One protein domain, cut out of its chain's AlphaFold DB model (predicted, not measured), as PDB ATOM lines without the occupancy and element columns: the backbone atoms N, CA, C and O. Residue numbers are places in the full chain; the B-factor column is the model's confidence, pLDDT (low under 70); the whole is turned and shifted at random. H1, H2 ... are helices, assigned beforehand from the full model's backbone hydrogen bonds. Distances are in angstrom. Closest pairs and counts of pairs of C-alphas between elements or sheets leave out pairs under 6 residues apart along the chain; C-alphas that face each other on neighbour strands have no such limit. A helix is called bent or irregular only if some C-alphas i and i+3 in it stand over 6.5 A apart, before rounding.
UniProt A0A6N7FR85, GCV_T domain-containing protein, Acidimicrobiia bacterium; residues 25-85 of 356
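AT A GLANCE: This is residues 25 to 85 of the 356 residues of the protein "GCV_T domain-containing protein" of Acidimicrobiia bacterium (UniProt A0A6N7FR85). Picture a small up-and-down bundle of three helices, H2, H3 and H4, running nearly side by side with their centres in a triangle. H3 and H4 make a close hairpin, H2 is set wider from both, and the short H1, with the unnamed stretch before it, lies over the H2 and H3 side of the bundle, away from H4. The printed part has 61 residues, with four named helices in the order H1, H2, H3, H4 and no named strand; its class is all helix. It is compact, with a radius of gyration of the C-alphas of 9.9 A, and its rounded outline spans 25 by 21 by 14 A.

HOW THE PARTS SIT: Start at H2, residues 41 to 53, and look across to H3, residues 59 to 71. These two touch, H2 with residues 48 to 52 alone, and their closest C-alphas, those of Gly 52 and Arg 62, are 6.1 A apart. They form a helical hairpin at a shallow tilt of 11 degrees, opposite ways. Next find H4, residues 76 to 84, which forms a second helical hairpin with H3, at a shallow tilt of 8 degrees, opposite ways. H3 and H4 touch with 24 pairs of C-alphas within 8 A, the closest being those of Ala 66 and Ser 79 at 4.1 A. H2 and H4 only just touch, with 3 pairs of C-alphas within 8 A, the closest those of Gly 52 and Leu 82 at 6.1 A. They run the same way at a shallow tilt of 3 degrees. The helix packing is mostly aligned, the touching helices being at shallow tilts. H1, residues 33 to 37, is close to H2 but not clearly touching, with the C-alphas of Leu 36 and Ala 44 closest at 5.5 A. It is also close to H3 but not clearly touching, with the C-alphas of Ala 33 and Leu 68 closest at 7.2 A. H1 and H4 are apart. In H2 and H3 every O i to N i+4 pair is within hydrogen-bond range; in H4 it is 3 of 5, and in H1 0 of 1, beside 1 of 2 O i to N i+3 pairs.

IN THESE COORDINATES: Find C-alpha 41 at (289.967, 263.969, 358.153); from there H2 runs 18.0 A to C-alpha 53 at (275.266, 256.219, 365.021). H3 measures 18.7 A from C-alpha 59 to C-alpha 71. H4 measures 14.0 A and ends at C-alpha 84, at (269.202, 265.092, 360.236). H4 is irregular, but only just: C-alphas 77 and 80 are 6.7 A apart. H1 spans 6.7 A from C-alpha 33 to C-alpha 37.

THE WHOLE: The two C-alphas farthest apart are those of Pro 55 and Ser 73, at 27.1 A. The printed part has no cut, and the links H1 to H2, H2 to H3 and H3 to H4 are tight. The mean pLDDT of the printed part of this model is 80.8, and no printed residue is under 70.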
ATOM      1  N   VAL A  25     281.203 266.274 373.833       70.56
ATOM      2  CA  VAL A  25     280.193 266.529 372.803       70.56
ATOM      3  C   VAL A  25     279.208 265.369 372.726       70.56
ATOM      4  O   VAL A  25     278.006 265.589 372.593       70.56
ATOM      5  N   ASP A  26     279.697 264.145 372.905       70.81
ATOM      6  CA  ASP A  26     278.859 262.960 373.047       70.81
ATOM      7  C   ASP A  26     279.322 262.158 374.267       70.81
ATOM      8  O   ASP A  26     280.396 261.564 374.261       70.81
ATOM      9  N   PHE A  27     278.530 262.196 375.340       72.94
ATOM     10  CA  PHE A  27     278.838 261.512 376.600       72.94
ATOM     11  C   PHE A  27     278.845 259.981 376.468       72.94
ATOM     12  O   PHE A  27     279.789 259.365 376.957       72.94
ATOM     13  N   PRO A  28     277.830 259.350 375.845       71.75
ATOM     14  CA  PRO A  28     277.818 257.909 375.605       71.75
ATOM     15  C   PRO A  28     279.060 257.346 374.911       71.75
ATOM     16  O   PRO A  28     279.530 256.278 375.296       71.75
ATOM     17  N   GLU A  29     279.587 258.054 373.914       78.88
ATOM     18  CA  GLU A  29     280.740 257.602 373.127       78.88
ATOM     19  C   GLU A  29     282.056 258.270 373.546       78.88
ATOM     20  O   GLU A  29     283.080 258.059 372.890       78.88
ATOM     21  N   ASP A  30     282.036 259.062 374.621       78.38
ATOM     22  CA  ASP A  30     283.168 259.824 375.165       78.38
ATOM     23  C   ASP A  30     283.880 260.687 374.108       78.38
ATOM     24  O   ASP A  30     285.101 260.716 374.003       78.38
ATOM     25  N   VAL A  31     283.109 261.342 373.234       77.69
ATOM     26  CA  VAL A  31     283.664 262.192 372.173       77.69
ATOM     27  C   VAL A  31     283.902 263.577 372.732       77.69
ATOM     28  O   VAL A  31     282.958 264.246 373.158       77.69
ATOM     29  N   THR A  32     285.141 264.055 372.659       79.38
ATOM     30  CA  THR A  32     285.483 265.430 373.036       79.38
ATOM     31  C   THR A  32     285.864 266.268 371.820       79.38
ATOM     32  O   THR A  32     286.379 265.766 370.821       79.38
ATOM     33  N   ALA A  33     285.642 267.581 371.909       74.06
ATOM     34  CA  ALA A  33     286.063 268.512 370.861       74.06
ATOM     35  C   ALA A  33     287.593 268.525 370.649       74.06
ATOM     36  O   ALA A  33     288.056 268.834 369.554       74.06
ATOM     37  N   PHE A  34     288.367 268.173 371.683       75.88
ATOM     38  CA  PHE A  34     289.828 268.103 371.633       75.88
ATOM     39  C   PHE A  34     290.318 266.900 370.818       75.88
ATOM     40  O   PHE A  34     291.156 267.065 369.939       75.88
ATOM     41  N   GLU A  35     289.738 265.712 371.035       72.12
ATOM     42  CA  GLU A  35     290.088 264.502 370.275       72.12
ATOM     43  C   GLU A  35     289.938 264.693 368.765       72.12
ATOM     44  O   GLU A  35     290.723 264.162 367.988       72.12
ATOM     45  N   LEU A  36     288.937 265.461 368.336       73.25
ATOM     46  CA  LEU A  36     288.678 265.698 366.919       73.25
ATOM     47  C   LEU A  36     289.641 266.702 366.280       73.25
ATOM     48  O   LEU A  36     289.783 266.678 365.063       73.25
ATOM     49  N   ALA A  37     290.288 267.566 367.065       74.44
ATOM     50  CA  ALA A  37     291.254 268.541 366.556       74.44
ATOM     51  C   ALA A  37     292.609 267.902 366.200       74.44
ATOM     52  O   ALA A  37     293.309 268.407 365.325       74.44
ATOM     53  N   ASP A  38     292.948 266.785 366.851       76.44
ATOM     54  CA  ASP A  38     294.213 266.061 366.662       76.44
ATOM     55  C   ASP A  38     294.127 264.949 365.595       76.44
ATOM     56  O   ASP A  38     295.140 264.335 365.244       76.44
ATOM     57  N   LEU A  39     292.930 264.664 365.070       80.62
ATOM     58  CA  LEU A  39     292.701 263.621 364.070       80.62
ATOM     59  C   LEU A  39     292.834 264.154 362.638       80.62
ATOM     60  O   LEU A  39     292.508 265.298 362.333       80.62
ATOM     61  N   ASP A  40     293.266 263.284 361.723       86.69
ATOM     62  CA  ASP A  40     293.131 263.558 360.294       86.69
ATOM     63  C   ASP A  40     291.657 263.460 359.854       86.69
ATOM     64  O   ASP A  40     290.792 262.945 360.568       86.69
ATOM     65  N   ALA A  41     291.345 263.939 358.646       83.06
ATOM     66  CA  ALA A  41     289.967 263.969 358.153       83.06
ATOM     67  C   ALA A  41     289.294 262.580 358.155       83.06
ATOM     68  O   ALA A  41     288.088 262.472 358.381       83.06
ATOM     69  N   VAL A  42     290.057 261.503 357.941       85.44
ATOM     70  CA  VAL A  42     289.534 260.128 357.935       85.44
ATOM     71  C   VAL A  42     289.213 259.657 359.356       85.44
ATOM     72  O   VAL A  42     288.138 259.096 359.590       85.44
ATOM     73  N   GLY A  43     290.110 259.901 360.310       86.38
ATOM     74  CA  GLY A  43     289.924 259.588 361.723       86.38
ATOM     75  C   GLY A  43     288.762 260.365 362.330       86.38
ATOM     76  O   GLY A  43     287.883 259.766 362.954       86.38
ATOM     77  N   ALA A  44     288.696 261.669 362.066       85.06
ATOM     78  CA  ALA A  44     287.614 262.532 362.527       85.06
ATOM     79  C   ALA A  44     286.262 262.141 361.898       85.06
ATOM     80  O   ALA A  44     285.264 262.041 362.613       85.06
ATOM     81  N   THR A  45     286.228 261.795 360.602       86.56
ATOM     82  CA  THR A  45     285.024 261.238 359.950       86.56
ATOM     83  C   THR A  45     284.546 259.976 360.656       86.56
ATOM     84  O   THR A  45     283.370 259.865 361.002       86.56
ATOM     85  N   ARG A  46     285.445 259.014 360.903       85.62
ATOM     86  CA  ARG A  46     285.085 257.754 361.566       85.62
ATOM     87  C   ARG A  46     284.522 258.005 362.963       85.62
ATOM     88  O   ARG A  46     283.506 257.410 363.312       85.62
ATOM     89  N   ARG A  47     285.159 258.888 363.735       85.31
ATOM     90  CA  ARG A  47     284.748 259.205 365.105       85.31
ATOM     91  C   ARG A  47     283.373 259.874 365.143       85.31
ATOM     92  O   ARG A  47     282.523 259.441 365.913       85.31
ATOM     93  N   LEU A  48     283.129 260.853 364.271       85.88
ATOM     94  CA  LEU A  48     281.842 261.547 364.172       85.88
ATOM     95  C   LEU A  48     280.713 260.633 363.686       85.88
ATOM     96  O   LEU A  48     279.604 260.702 364.207       85.88
ATOM     97  N   LEU A  49     280.978 259.758 362.711       84.31
ATOM     98  CA  LEU A  49     279.981 258.802 362.225       84.31
ATOM     99  C   LEU A  49     279.656 257.733 363.274       84.31
ATOM    100  O   LEU A  49     278.489 257.379 363.423       84.31
ATOM    101  N   GLN A  50     280.654 257.255 364.023       83.31
ATOM    102  CA  GLN A  50     280.437 256.339 365.144       83.31
ATOM    103  C   GLN A  50     279.564 256.990 366.224       83.31
ATOM    104  O   GLN A  50     278.570 256.399 366.636       83.31
ATOM    105  N   ALA A  51     279.892 258.223 366.613       83.50
ATOM    106  CA  ALA A  51     279.135 259.004 367.585       83.50
ATOM    107  C   ALA A  51     277.697 259.267 367.126       83.50
ATOM    108  O   ALA A  51     276.735 258.999 367.835       83.50
ATOM    109  N   GLY A  52     277.520 259.705 365.878       79.12
ATOM    110  CA  GLY A  52     276.201 259.948 365.295       79.12
ATOM    111  C   GLY A  52     275.329 258.692 365.183       79.12
ATOM    112  O   GLY A  52     274.104 258.810 365.166       79.12
ATOM    113  N   ALA A  53     275.945 257.509 365.113       77.19
ATOM    114  CA  ALA A  53     275.266 256.219 365.021       77.19
ATOM    115  C   ALA A  53     275.017 255.550 366.384       77.19
ATOM    116  O   ALA A  53     274.349 254.511 366.429       77.19
ATOM    117  N   ALA A  54     275.543 256.096 367.485       77.56
ATOM    118  CA  ALA A  54     275.410 255.453 368.779       77.56
ATOM    119  C   ALA A  54     273.949 255.490 369.281       77.56
ATOM    120  O   ALA A  54     273.256 256.501 369.143       77.56
ATOM    121  N   PRO A  55     273.440 254.396 369.888       71.19
ATOM    122  CA  PRO A  55     272.027 254.289 370.272       71.19
ATOM    123  C   PRO A  55     271.552 255.332 371.290       71.19
ATOM    124  O   PRO A  55     270.350 255.554 371.429       71.19
ATOM    125  N   ALA A  56     272.487 255.920 372.037       72.06
ATOM    126  CA  ALA A  56     272.223 256.922 373.061       72.06
ATOM    127  C   ALA A  56     272.393 258.367 372.555       72.06
ATOM    128  O   ALA A  56     272.111 259.302 373.304       72.06
ATOM    129  N   THR A  57     272.800 258.555 371.298       74.88
ATOM    130  CA  THR A  57     272.986 259.876 370.696       74.88
ATOM    131  C   THR A  57     271.628 260.497 370.418       74.88
ATOM    132  O   THR A  57     270.855 260.059 369.556       74.88
ATOM    133  N   ASP A  58     271.303 261.534 371.179       74.75
ATOM    134  CA  ASP A  58     270.048 262.257 371.049       74.75
ATOM    135  C   ASP A  58     270.138 263.378 369.994       74.75
ATOM    136  O   ASP A  58     271.128 263.537 369.275       74.75
ATOM    137  N   ALA A  59     269.059 264.152 369.847       77.31
ATOM    138  CA  ALA A  59     269.022 265.244 368.877       77.31
ATOM    139  C   ALA A  59     269.998 266.381 369.225       77.31
ATOM    140  O   ALA A  59     270.446 267.090 368.326       77.31
ATOM    141  N   ARG A  60     270.334 266.547 370.509       80.38
ATOM    142  CA  ARG A  60     271.268 267.569 370.977       80.38
ATOM    143  C   ARG A  60     272.702 267.158 370.659       80.38
ATOM    144  O   ARG A  60     273.406 267.940 370.036       80.38
ATOM    145  N   ALA A  61     273.102 265.937 371.004       80.50
ATOM    146  CA  ALA A  61     274.416 265.398 370.666       80.50
ATOM    147  C   ALA A  61     274.649 265.422 369.145       80.50
ATOM    148  O   ALA A  61     275.701 265.855 368.688       80.50
ATOM    149  N   ARG A  62     273.630 265.089 368.337       83.19
ATOM    150  CA  ARG A  62     273.695 265.234 366.869       83.19
ATOM    151  C   ARG A  62     273.941 266.669 366.398       83.19
ATOM    152  O   ARG A  62     274.714 266.864 365.463       83.19
ATOM    153  N   ALA A  63     273.310 267.663 367.023       84.38
ATOM    154  CA  ALA A  63     273.527 269.069 366.680       84.38
ATOM    155  C   ALA A  63     274.951 269.537 367.031       84.38
ATOM    156  O   ALA A  63     275.583 270.219 366.229       84.38
ATOM    157  N   GLU A  64     275.479 269.115 368.180       85.69
ATOM    158  CA  GLU A  64     276.847 269.431 368.615       85.69
ATOM    159  C   GLU A  64     277.904 268.736 367.728       85.69
ATOM    160  O   GLU A  64     278.896 269.348 367.328       85.69
ATOM    161  N   LEU A  65     277.671 267.477 367.333       85.75
ATOM    162  CA  LEU A  65     278.513 266.754 366.369       85.75
ATOM    163  C   LEU A  65     278.490 267.411 364.977       85.75
ATOM    164  O   LEU A  65     279.526 267.488 364.315       85.75
ATOM    165  N   ALA A  66     277.330 267.904 364.527       86.75
ATOM    166  CA  ALA A  66     277.198 268.620 363.259       86.75
ATOM    167  C   ALA A  66     277.969 269.953 363.258       86.75
ATOM    168  O   ALA A  66     278.632 270.282 362.273       86.75
ATOM    169  N   ASP A  67     277.923 270.687 364.370       86.00
ATOM    170  CA  ASP A  67     278.663 271.935 364.584       86.00
ATOM    171  C   ASP A  67     280.188 271.693 364.619       86.00
ATOM    172  O   ASP A  67     280.967 272.427 364.007       86.00
ATOM    173  N   LEU A  68     280.648 270.591 365.225       84.38
ATOM    174  CA  LEU A  68     282.051 270.166 365.124       84.38
ATOM    175  C   LEU A  68     282.475 269.816 363.694       84.38
ATOM    176  O   LEU A  68     283.549 270.234 363.260       84.38
ATOM    177  N   ALA A  69     281.643 269.077 362.955       86.00
ATOM    178  CA  ALA A  69     281.911 268.750 361.557       86.00
ATOM    179  C   ALA A  69     282.036 270.017 360.693       86.00
ATOM    180  O   ALA A  69     282.865 270.071 359.786       86.00
ATOM    181  N   GLN A  70     281.252 271.054 361.004       87.62
ATOM    182  CA  GLN A  70     281.316 272.349 360.329       87.62
ATOM    183  C   GLN A  70     282.621 273.107 360.621       87.62
ATOM    184  O   GLN A  70     283.142 273.784 359.733       87.62
ATOM    185  N   ARG A  71     283.167 272.980 361.839       83.06
ATOM    186  CA  ARG A  71     284.434 273.611 362.250       83.06
ATOM    187  C   ARG A  71     285.689 272.889 361.751       83.06
ATOM    188  O   ARG A  71     286.739 273.518 361.649       83.06
ATOM    189  N   HIS A  72     285.608 271.597 361.440       83.88
ATOM    190  CA  HIS A  72     286.759 270.824 360.975       83.88
ATOM    191  C   HIS A  72     286.999 271.014 359.469       83.88
ATOM    192  O   HIS A  72     286.131 270.733 358.634       83.88
ATOM    193  N   SER A  73     288.214 271.424 359.086       77.75
ATOM    194  CA  SER A  73     288.584 271.596 357.677       77.75
ATOM    195  C   SER A  73     288.477 270.260 356.935       77.75
ATOM    196  O   SER A  73     289.213 269.322 357.233       77.75
ATOM    197  N   GLY A  74     287.534 270.161 355.997       81.44
ATOM    198  CA  GLY A  74     287.301 268.963 355.185       81.44
ATOM    199  C   GLY A  74     286.089 268.108 355.570       81.44
ATOM    200  O   GLY A  74     285.822 267.151 354.853       81.44
ATOM    201  N   LEU A  75     285.335 268.442 356.632       85.12
ATOM    202  CA  LEU A  75     284.179 267.641 357.091       85.12
ATOM    203  C   LEU A  75     282.824 268.354 357.015       85.12
ATOM    204  O   LEU A  75     281.816 267.812 357.464       85.12
ATOM    205  N   HIS A  76     282.769 269.541 356.404       85.50
ATOM    206  CA  HIS A  76     281.549 270.351 356.312       85.50
ATOM    207  C   HIS A  76     280.354 269.576 355.728       85.50
ATOM    208  O   HIS A  76     279.217 269.764 356.159       85.50
ATOM    209  N   GLU A  77     280.600 268.673 354.776       87.25
ATOM    210  CA  GLU A  77     279.565 267.846 354.142       87.25
ATOM    211  C   GLU A  77     278.884 266.859 355.106       87.25
ATOM    212  O   GLU A  77     277.763 266.434 354.838       87.25
ATOM    213  N   LEU A  78     279.504 266.533 356.249       84.19
ATOM    214  CA  LEU A  78     278.926 265.654 357.274       84.19
ATOM    215  C   LEU A  78     277.973 266.381 358.233       84.19
ATOM    216  O   LEU A  78     277.194 265.719 358.917       84.19
ATOM    217  N   SER A  79     277.984 267.718 358.268       85.81
ATOM    218  CA  SER A  79     277.162 268.517 359.192       85.81
ATOM    219  C   SER A  79     275.660 268.264 359.018       85.81
ATOM    220  O   SER A  79     274.970 267.898 359.969       85.81
ATOM    221  N   LEU A  80     275.152 268.395 357.789       85.00
ATOM    222  CA  LEU A  80     273.737 268.193 357.486       85.00
ATOM    223  C   LEU A  80     273.302 266.736 357.729       85.00
ATOM    224  O   LEU A  80     272.296 266.555 358.412       85.00
ATOM    225  N   PRO A  81     274.047 265.705 357.273       85.56
ATOM    226  CA  PRO A  81     273.755 264.321 357.628       85.56
ATOM    227  C   PRO A  81     273.709 264.042 359.134       85.56
ATOM    228  O   PRO A  81     272.839 263.298 359.585       85.56
ATOM    229  N   LEU A  82     274.630 264.610 359.922       85.19
ATOM    230  CA  LEU A  82     274.662 264.415 361.376       85.19
ATOM    231  C   LEU A  82     273.443 265.059 362.036       85.19
ATOM    232  O   LEU A  82     272.797 264.430 362.869       85.19
ATOM    233  N   LEU A  83     273.081 266.271 361.612       83.88
ATOM    234  CA  LEU A  83     271.942 267.010 362.151       83.88
ATOM    235  C   LEU A  83     270.605 266.310 361.869       83.88
ATOM    236  O   LEU A  83     269.734 266.248 362.738       83.88
ATOM    237  N   THR A  84     270.437 265.771 360.661       80.12
ATOM    238  CA  THR A  84     269.202 265.092 360.236       80.12
ATOM    239  C   THR A  84     269.149 263.622 360.652       80.12
ATOM    240  O   THR A  84     268.111 262.983 360.483       80.12
ATOM    241  N   GLY A  85     270.243 263.073 361.195       73.62
ATOM    242  CA  GLY A  85     270.362 261.646 361.498       73.62
ATOM    243  C   GLY A  85     270.426 260.766 360.245       73.62
ATOM    244  O   GLY A  85     270.105 259.584 360.315       73.62
TER     245      GLY A  85